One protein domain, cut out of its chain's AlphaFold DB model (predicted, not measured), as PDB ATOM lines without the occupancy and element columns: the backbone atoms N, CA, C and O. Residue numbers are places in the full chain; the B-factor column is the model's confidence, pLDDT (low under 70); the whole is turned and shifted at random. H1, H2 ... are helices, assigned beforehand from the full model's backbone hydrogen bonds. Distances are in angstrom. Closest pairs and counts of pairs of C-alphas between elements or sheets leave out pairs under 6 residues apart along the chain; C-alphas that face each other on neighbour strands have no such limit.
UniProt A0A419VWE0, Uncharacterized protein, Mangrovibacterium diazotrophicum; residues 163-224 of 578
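Overview. This is residues 163 to 224 of the 578 residues of an uncharacterized protein of Mangrovibacterium diazotrophicum (UniProt A0A419VWE0). Picture a flat zigzag of three helices side by side in one row, H1, H2 and H3, with H2 in the middle and its neighbours running the other way along its two sides. H1 and H3 are shifted along the row's length in opposite senses, with the first residue of H1 at one tip and the last residue of H3 at the other. The printed part has 62 residues with three named helices, in the order H1, H2, H3 along the chain, and no named strand; the class is all helix. The whole is only just compact, close to loose, with a radius of gyration of the C-alphas of 12.5 A, and the C-alphas span 44 by 23 by 11 A.

Arrangement. Begin with H1, residues 163 to 180, and pass over a tight link of 4 residues to H2, residues 185 to 202. These two form a helical hairpin: they touch, with 14 pairs of C-alphas within 8 A. Look for their closest C-alphas at Ile 178 and Lys 191, 5.2 A apart. Their lines stand at a shallow tilt of 21 degrees and they run opposite ways. Go on through a second tight link, of 5 residues, to H3, residues 208 to 224. H2 and H3 form a second helical hairpin and touch, with 17 pairs of C-alphas within 8 A; the closest are those of Lys 192 and Ile 211, 5.6 A apart. They run opposite ways at a shallow tilt of 16 degrees. H1 and H3 are apart, with no C-alpha of the one within 8 A of the other. In H1, H2 and H3 every O i to N i+4 pair is within hydrogen-bond range.

Along the chain. Find C-alpha 163 at (-14.205, -37.870, -41.431); from there H1 runs 25.8 A to C-alpha 180 at (-27.882, -19.430, -53.247). H2 starts at C-alpha 185, at (-24.024, -6.402, -49.111), and measures 25.6 A from there to C-alpha 202, over which y falls to -27.740. H3 leads from C-alpha 208 over 24.5 A to C-alpha 224, which you find at (-21.417, 4.236, -53.241).

Size, cuts and confidence. The outline is flat. The two C-alphas farthest apart are those of Ala 163 and Lys 224, 44.3 A apart, the first and last residues of the printed part. The printed part has no cut, and both links are tight. In the B-factor column of this predicted model the mean pLDDT of the printed part is 91.7, and no printed residue is under 70.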
ATOM      1  N   ALA A 163     -14.672 -39.255 -41.479       85.19
ATOM      2  CA  ALA A 163     -14.205 -37.870 -41.431       85.19
ATOM      3  C   ALA A 163     -14.096 -37.248 -42.838       85.19
ATOM      4  O   ALA A 163     -14.472 -36.089 -43.031       85.19
ATOM      5  N   LYS A 164     -13.651 -38.017 -43.841       85.06
ATOM      6  CA  LYS A 164     -13.612 -37.601 -45.252       85.06
ATOM      7  C   LYS A 164     -15.021 -37.384 -45.823       85.06
ATOM      8  O   LYS A 164     -15.249 -36.363 -46.469       85.06
ATOM      9  N   LYS A 165     -15.978 -38.274 -45.532       83.12
ATOM     10  CA  LYS A 165     -17.402 -38.131 -45.897       83.12
ATOM     11  C   LYS A 165     -18.002 -36.861 -45.289       83.12
ATOM     12  O   LYS A 165     -18.538 -36.031 -46.019       83.12
ATOM     13  N   GLU A 166     -17.854 -36.662 -43.980       86.81
ATOM     14  CA  GLU A 166     -18.347 -35.469 -43.274       86.81
ATOM     15  C   GLU A 166     -17.717 -34.170 -43.798       86.81
ATOM     16  O   GLU A 166     -18.414 -33.169 -43.981       86.81
ATOM     17  N   LYS A 167     -16.409 -34.179 -44.083       89.31
ATOM     18  CA  LYS A 167     -15.699 -33.055 -44.708       89.31
ATOM     19  C   LYS A 167     -16.271 -32.724 -46.089       89.31
ATOM     20  O   LYS A 167     -16.550 -31.557 -46.359       89.31
ATOM     21  N   ASN A 168     -16.475 -33.730 -46.937       86.69
ATOM     22  CA  ASN A 168     -17.015 -33.547 -48.284       86.69
ATOM     23  C   ASN A 168     -18.466 -33.038 -48.261       86.69
ATOM     24  O   ASN A 168     -18.804 -32.150 -49.041       86.69
ATOM     25  N   LEU A 169     -19.299 -33.521 -47.332       86.94
ATOM     26  CA  LEU A 169     -20.663 -33.015 -47.135       86.94
ATOM     27  C   LEU A 169     -20.671 -31.538 -46.704       86.94
ATOM     28  O   LEU A 169     -21.432 -30.749 -47.260       86.94
ATOM     29  N   LYS A 170     -19.784 -31.133 -45.784       92.38
ATOM     30  CA  LYS A 170     -19.620 -29.717 -45.394       92.38
ATOM     31  C   LYS A 170     -19.165 -28.841 -46.565       92.38
ATOM     32  O   LYS A 170     -19.679 -27.741 -46.734       92.38
ATOM     33  N   ILE A 171     -18.244 -29.335 -47.395       90.94
ATOM     34  CA  ILE A 171     -17.804 -28.650 -48.621       90.94
ATOM     35  C   ILE A 171     -18.970 -28.485 -49.607       90.94
ATOM     36  O   ILE A 171     -19.156 -27.396 -50.147       90.94
ATOM     37  N   ALA A 172     -19.767 -29.532 -49.832       90.25
ATOM     38  CA  ALA A 172     -20.926 -29.476 -50.722       90.25
ATOM     39  C   ALA A 172     -21.983 -28.474 -50.225       90.25
ATOM     40  O   ALA A 172     -22.449 -27.649 -51.009       90.25
ATOM     41  N   ALA A 173     -22.290 -28.483 -48.924       91.62
ATOM     42  CA  ALA A 173     -23.220 -27.540 -48.304       91.62
ATOM     43  C   ALA A 173     -22.759 -26.078 -48.460       91.62
ATOM     44  O   ALA A 173     -23.531 -25.250 -48.930       91.62
ATOM     45  N   LEU A 174     -21.489 -25.774 -48.165       94.62
ATOM     46  CA  LEU A 174     -20.927 -24.423 -48.328       94.62
ATOM     47  C   LEU A 174     -20.936 -23.951 -49.792       94.62
ATOM     48  O   LEU A 174     -21.160 -22.774 -50.062       94.62
ATOM     49  N   ARG A 175     -20.711 -24.851 -50.759       92.38
ATOM     50  CA  ARG A 175     -20.811 -24.517 -52.192       92.38
ATOM     51  C   ARG A 175     -22.258 -24.231 -52.612       92.38
ATOM     52  O   ARG A 175     -22.481 -23.300 -53.381       92.38
ATOM     53  N   ALA A 176     -23.227 -24.991 -52.101       91.69
ATOM     54  CA  ALA A 176     -24.648 -24.735 -52.336       91.69
ATOM     55  C   ALA A 176     -25.097 -23.400 -51.709       91.69
ATOM     56  O   ALA A 176     -25.776 -22.618 -52.370       91.69
ATOM     57  N   GLU A 177     -24.645 -23.104 -50.485       92.31
ATOM     58  CA  GLU A 177     -24.856 -21.819 -49.809       92.31
ATOM     59  C   GLU A 177     -24.346 -20.658 -50.676       92.31
ATOM     60  O   GLU A 177     -25.131 -19.794 -51.057       92.31
ATOM     61  N   ILE A 178     -23.078 -20.689 -51.101       94.62
ATOM     62  CA  ILE A 178     -22.474 -19.665 -51.975       94.62
ATOM     63  C   ILE A 178     -23.295 -19.416 -53.248       94.62
ATOM     64  O   ILE A 178     -23.476 -18.260 -53.632       94.62
ATOM     65  N   ASN A 179     -23.805 -20.475 -53.882       92.12
ATOM     66  CA  ASN A 179     -24.612 -20.372 -55.101       92.12
ATOM     67  C   ASN A 179     -26.021 -19.804 -54.847       92.12
ATOM     68  O   ASN A 179     -26.608 -19.222 -55.755       92.12
ATOM     69  N   SER A 180     -26.565 -19.962 -53.636       93.25
ATOM     70  CA  SER A 180     -27.882 -19.430 -53.247       93.25
ATOM     71  C   SER A 180     -27.864 -17.949 -52.849       93.25
ATOM     72  O   SER A 180     -28.904 -17.293 -52.836       93.25
ATOM     73  N   LEU A 181     -26.688 -17.412 -52.514       93.75
ATOM     74  CA  LEU A 181     -26.535 -16.053 -52.006       93.75
ATOM     75  C   LEU A 181     -26.516 -15.009 -53.134       93.75
ATOM     76  O   LEU A 181     -25.920 -15.206 -54.194       93.75
ATOM     77  N   GLY A 182     -27.119 -13.848 -52.874       90.00
ATOM     78  CA  GLY A 182     -27.088 -12.701 -53.786       90.00
ATOM     79  C   GLY A 182     -25.772 -11.914 -53.749       90.00
ATOM     80  O   GLY A 182     -24.898 -12.166 -52.921       90.00
ATOM     81  N   ASP A 183     -25.664 -10.913 -54.626       92.56
ATOM     82  CA  ASP A 183     -24.521  -9.981 -54.706       92.56
ATOM     83  C   ASP A 183     -24.804  -8.622 -54.032       92.56
ATOM     84  O   ASP A 183     -24.143  -7.615 -54.288       92.56
ATOM     85  N   ASN A 184     -25.810  -8.578 -53.154       91.69
ATOM     86  CA  ASN A 184     -26.021  -7.455 -52.242       91.69
ATOM     87  C   ASN A 184     -25.028  -7.527 -51.062       91.69
ATOM     88  O   ASN A 184     -24.321  -8.516 -50.889       91.69
ATOM     89  N   TRP A 185     -24.974  -6.480 -50.232       90.56
ATOM     90  CA  TRP A 185     -24.024  -6.402 -49.111       90.56
ATOM     91  C   TRP A 185     -24.054  -7.636 -48.194       90.56
ATOM     92  O   TRP A 185     -23.009  -8.190 -47.862       90.56
ATOM     93  N   GLU A 186     -25.247  -8.082 -47.798       93.12
ATOM     94  CA  GLU A 186     -25.415  -9.221 -46.894       93.12
ATOM     95  C   GLU A 186     -24.994 -10.545 -47.546       93.12
ATOM     96  O   GLU A 186     -24.207 -11.290 -46.958       93.12
ATOM     97  N   GLY A 187     -25.431 -10.796 -48.783       94.19
ATOM     98  CA  GLY A 187     -25.053 -11.977 -49.554       94.19
ATOM     99  C   GLY A 187     -23.550 -12.045 -49.819       94.19
ATOM    100  O   GLY A 187     -22.952 -13.101 -49.637       94.19
ATOM    101  N   LEU A 188     -22.899 -10.920 -50.130       95.25
ATOM    102  CA  LEU A 188     -21.442 -10.842 -50.282       95.25
ATOM    103  C   LEU A 188     -20.699 -11.143 -48.969       95.25
ATOM    104  O   LEU A 188     -19.751 -11.929 -48.969       95.25
ATOM    105  N   VAL A 189     -21.140 -10.587 -47.835       95.06
ATOM    106  CA  VAL A 189     -20.550 -10.893 -46.515       95.06
ATOM    107  C   VAL A 189     -20.696 -12.381 -46.170       95.06
ATOM    108  O   VAL A 189     -19.739 -13.000 -45.697       95.06
ATOM    109  N   GLN A 190     -21.858 -12.980 -46.447       95.94
ATOM    110  CA  GLN A 190     -22.099 -14.408 -46.224       95.94
ATOM    111  C   GLN A 190     -21.252 -15.278 -47.180       95.94
ATOM    112  O   GLN A 190     -20.544 -16.173 -46.710       95.94
ATOM    113  N   LYS A 191     -21.176 -14.944 -48.481       96.75
ATOM    114  CA  LYS A 191     -20.297 -15.612 -49.466       96.75
ATOM    115  C   LYS A 191     -18.837 -15.596 -49.022       96.75
ATOM    116  O   LYS A 191     -18.171 -16.628 -49.101       96.75
ATOM    117  N   LYS A 192     -18.332 -14.461 -48.523       95.75
ATOM    118  CA  LYS A 192     -16.961 -14.362 -47.999       95.75
ATOM    119  C   LYS A 192     -16.727 -15.339 -46.844       95.75
ATOM    120  O   LYS A 192     -15.762 -16.098 -46.889       95.75
ATOM    121  N   SER A 193     -17.626 -15.377 -45.859       95.62
ATOM    122  CA  SER A 193     -17.537 -16.306 -44.719       95.62
ATOM    123  C   SER A 193     -17.558 -17.781 -45.156       95.62
ATOM    124  O   SER A 193     -16.784 -18.609 -44.654       95.62
ATOM    125  N   ALA A 194     -18.386 -18.118 -46.148       94.75
ATOM    126  CA  ALA A 194     -18.445 -19.460 -46.718       94.75
ATOM    127  C   ALA A 194     -17.152 -19.828 -47.478       94.75
ATOM    128  O   ALA A 194     -16.611 -20.918 -47.274       94.75
ATOM    129  N   TYR A 195     -16.579 -18.914 -48.274       95.31
ATOM    130  CA  TYR A 195     -15.281 -19.122 -48.934       95.31
ATOM    131  C   TYR A 195     -14.109 -19.231 -47.943       95.31
ATOM    132  O   TYR A 195     -13.221 -20.063 -48.136       95.31
ATOM    133  N   GLU A 196     -14.101 -18.455 -46.855       93.75
ATOM    134  CA  GLU A 196     -13.116 -18.598 -45.771       93.75
ATOM    135  C   GLU A 196     -13.226 -19.965 -45.077       93.75
ATOM    136  O   GLU A 196     -12.212 -20.588 -44.742       93.75
ATOM    137  N   SER A 197     -14.450 -20.464 -44.896       93.88
ATOM    138  CA  SER A 197     -14.716 -21.798 -44.346       93.88
ATOM    139  C   SER A 197     -14.269 -22.910 -45.301       93.88
ATOM    140  O   SER A 197     -13.622 -23.866 -44.866       93.88
ATOM    141  N   LEU A 198     -14.505 -22.758 -46.609       93.25
ATOM    142  CA  LEU A 198     -13.971 -23.659 -47.636       93.25
ATOM    143  C   LEU A 198     -12.436 -23.655 -47.673       93.25
ATOM    144  O   LEU A 198     -11.842 -24.727 -47.745       93.25
ATOM    145  N   ASN A 199     -11.784 -22.494 -47.543       92.31
ATOM    146  CA  ASN A 199     -10.321 -22.396 -47.447       92.31
ATOM    147  C   ASN A 199      -9.761 -23.175 -46.243       92.31
ATOM    148  O   ASN A 199      -8.738 -23.846 -46.374       92.31
ATOM    149  N   LYS A 200     -10.437 -23.141 -45.085       90.12
ATOM    150  CA  LYS A 200     -10.048 -23.923 -43.893       90.12
ATOM    151  C   LYS A 200     -10.245 -25.430 -44.084       90.12
ATOM    152  O   LYS A 200      -9.471 -26.212 -43.537       90.12
ATOM    153  N   LEU A 201     -11.268 -25.847 -44.835       89.19
ATOM    154  CA  LEU A 201     -11.557 -27.261 -45.089       89.19
ATOM    155  C   LEU A 201     -10.664 -27.847 -46.189       89.19
ATOM    156  O   LEU A 201     -10.040 -28.887 -45.979       89.19
ATOM    157  N   GLU A 202     -10.597 -27.225 -47.364       85.25
ATOM    158  CA  GLU A 202      -9.830 -27.740 -48.508       85.25
ATOM    159  C   GLU A 202      -8.327 -27.446 -48.410       85.25
ATOM    160  O   GLU A 202      -7.528 -28.204 -48.957       85.25
ATOM    161  N   GLY A 203      -7.934 -26.411 -47.663       80.38
ATOM    162  CA  GLY A 203      -6.548 -25.975 -47.522       80.38
ATOM    163  C   GLY A 203      -6.044 -25.146 -48.709       80.38
ATOM    164  O   GLY A 203      -6.780 -24.793 -49.631       80.38
ATOM    165  N   ASN A 204      -4.748 -24.823 -48.670       77.12
ATOM    166  CA  ASN A 204      -3.983 -24.207 -49.764       77.12
ATOM    167  C   ASN A 204      -4.526 -22.880 -50.338       77.12
ATOM    168  O   ASN A 204      -4.178 -22.528 -51.462       77.12
ATOM    169  N   ASN A 205      -5.330 -22.114 -49.586       82.19
ATOM    170  CA  ASN A 205      -5.814 -20.781 -49.990       82.19
ATOM    171  C   ASN A 205      -6.531 -20.747 -51.360       82.19
ATOM    172  O   ASN A 205      -6.583 -19.712 -52.029       82.19
ATOM    173  N   LYS A 206      -7.110 -21.882 -51.772       89.25
ATOM    174  CA  LYS A 206      -7.733 -22.112 -53.084       89.25
ATOM    175  C   LYS A 206      -8.815 -21.087 -53.454       89.25
ATOM    176  O   LYS A 206      -9.022 -20.817 -54.635       89.25
ATOM    177  N   TYR A 207      -9.479 -20.508 -52.457       90.56
ATOM    178  CA  TYR A 207     -10.568 -19.541 -52.607       90.56
ATOM    179  C   TYR A 207     -10.157 -18.083 -52.347       90.56
ATOM    180  O   TYR A 207     -11.008 -17.193 -52.331       90.56
ATOM    181  N   SER A 208      -8.864 -17.792 -52.161       91.12
ATOM    182  CA  SER A 208      -8.414 -16.425 -51.859       91.12
ATOM    183  C   SER A 208      -8.716 -15.424 -52.976       91.12
ATOM    184  O   SER A 208      -9.001 -14.270 -52.679       91.12
ATOM    185  N   SER A 209      -8.737 -15.847 -54.247       92.81
ATOM    186  CA  SER A 209      -9.086 -14.944 -55.359       92.81
ATOM    187  C   SER A 209     -10.555 -14.496 -55.317       92.81
ATOM    188  O   SER A 209     -10.876 -13.365 -55.671       92.81
ATOM    189  N   GLN A 210     -11.445 -15.372 -54.847       94.50
ATOM    190  CA  GLN A 210     -12.871 -15.127 -54.680       94.50
ATOM    191  C   GLN A 210     -13.111 -14.210 -53.475       94.50
ATOM    192  O   GLN A 210     -13.875 -13.256 -53.583       94.50
ATOM    193  N   ILE A 211     -12.397 -14.443 -52.367       94.50
ATOM    194  CA  ILE A 211     -12.435 -13.576 -51.179       94.50
ATOM    195  C   ILE A 211     -11.990 -12.149 -51.538       94.50
ATOM    196  O   ILE A 211     -12.713 -11.207 -51.224       94.50
ATOM    197  N   SER A 212     -10.876 -11.981 -52.263       95.00
ATOM    198  CA  SER A 212     -10.405 -10.653 -52.689       95.00
ATOM    199  C   SER A 212     -11.406  -9.923 -53.592       95.00
ATOM    200  O   SER A 212     -11.665  -8.744 -53.373       95.00
ATOM    201  N   LYS A 213     -12.026 -10.618 -54.559       95.88
ATOM    202  CA  LYS A 213     -13.075 -10.030 -55.415       95.88
ATOM    203  C   LYS A 213     -14.286  -9.558 -54.607       95.88
ATOM    204  O   LYS A 213     -14.823  -8.488 -54.879       95.88
ATOM    205  N   ILE A 214     -14.696 -10.325 -53.598       96.38
ATOM    206  CA  ILE A 214     -15.791  -9.929 -52.706       96.38
ATOM    207  C   ILE A 214     -15.396  -8.708 -51.862       96.38
ATOM    208  O   ILE A 214     -16.206  -7.797 -51.700       96.38
ATOM    209  N   ASP A 215     -14.158  -8.638 -51.365       94.56
ATOM    210  CA  ASP A 215     -13.666  -7.462 -50.635       94.56
ATOM    211  C   ASP A 215     -13.642  -6.193 -51.508       94.56
ATOM    212  O   ASP A 215     -14.013  -5.116 -51.032       94.56
ATOM    213  N   GLU A 216     -13.291  -6.308 -52.792       95.75
ATOM    214  CA  GLU A 216     -13.389  -5.215 -53.771       95.75
ATOM    215  C   GLU A 216     -14.848  -4.763 -53.981       95.75
ATOM    216  O   GLU A 216     -15.139  -3.565 -53.906       95.75
ATOM    217  N   GLN A 217     -15.783  -5.704 -54.166       95.12
ATOM    218  CA  GLN A 217     -17.214  -5.407 -54.326       95.12
ATOM    219  C   GLN A 217     -17.815  -4.742 -53.077       95.12
ATOM    220  O   GLN A 217     -18.542  -3.749 -53.184       95.12
ATOM    221  N   LEU A 218     -17.478  -5.230 -51.879       95.25
ATOM    222  CA  LEU A 218     -17.886  -4.618 -50.610       95.25
ATOM    223  C   LEU A 218     -17.298  -3.205 -50.461       95.25
ATOM    224  O   LEU A 218     -18.010  -2.277 -50.068       95.25
ATOM    225  N   ALA A 219     -16.030  -2.993 -50.823       94.38
ATOM    226  CA  ALA A 219     -15.428  -1.661 -50.821       94.38
ATOM    227  C   ALA A 219     -16.138  -0.698 -51.793       94.38
ATOM    228  O   ALA A 219     -16.363   0.468 -51.447       94.38
ATOM    229  N   GLU A 220     -16.550  -1.169 -52.974       94.31
ATOM    230  CA  GLU A 220     -17.302  -0.365 -53.942       94.31
ATOM    231  C   GLU A 220     -18.709  -0.007 -53.435       94.31
ATOM    232  O   GLU A 220     -19.106   1.162 -53.506       94.31
ATOM    233  N   LEU A 221     -19.447  -0.966 -52.863       91.94
ATOM    234  CA  LEU A 221     -20.759  -0.719 -52.247       91.94
ATOM    235  C   LEU A 221     -20.659   0.324 -51.124       91.94
ATOM    236  O   LEU A 221     -21.400   1.310 -51.129       91.94
ATOM    237  N   LYS A 222     -19.677   0.179 -50.227       92.69
ATOM    238  CA  LYS A 222     -19.421   1.138 -49.142       92.69
ATOM    239  C   LYS A 222     -19.057   2.532 -49.665       92.69
ATOM    240  O   LYS A 222     -19.465   3.544 -49.089       92.69
ATOM    241  N   LYS A 223     -18.318   2.615 -50.777       93.62
ATOM    242  CA  LYS A 223     -17.998   3.885 -51.450       93.62
ATOM    243  C   LYS A 223     -19.250   4.537 -52.050       93.62
ATOM    244  O   LYS A 223     -19.431   5.742 -51.871       93.62
ATOM    245  N   LYS A 224     -20.125   3.762 -52.703       90.00
ATOM    246  CA  LYS A 224     -21.417   4.236 -53.241       90.00
ATOM    247  C   LYS A 224     -22.329   4.758 -52.130       90.00
ATOM    248  O   LYS A 224     -22.848   5.864 -52.252       90.00
TER     249      LYS A 224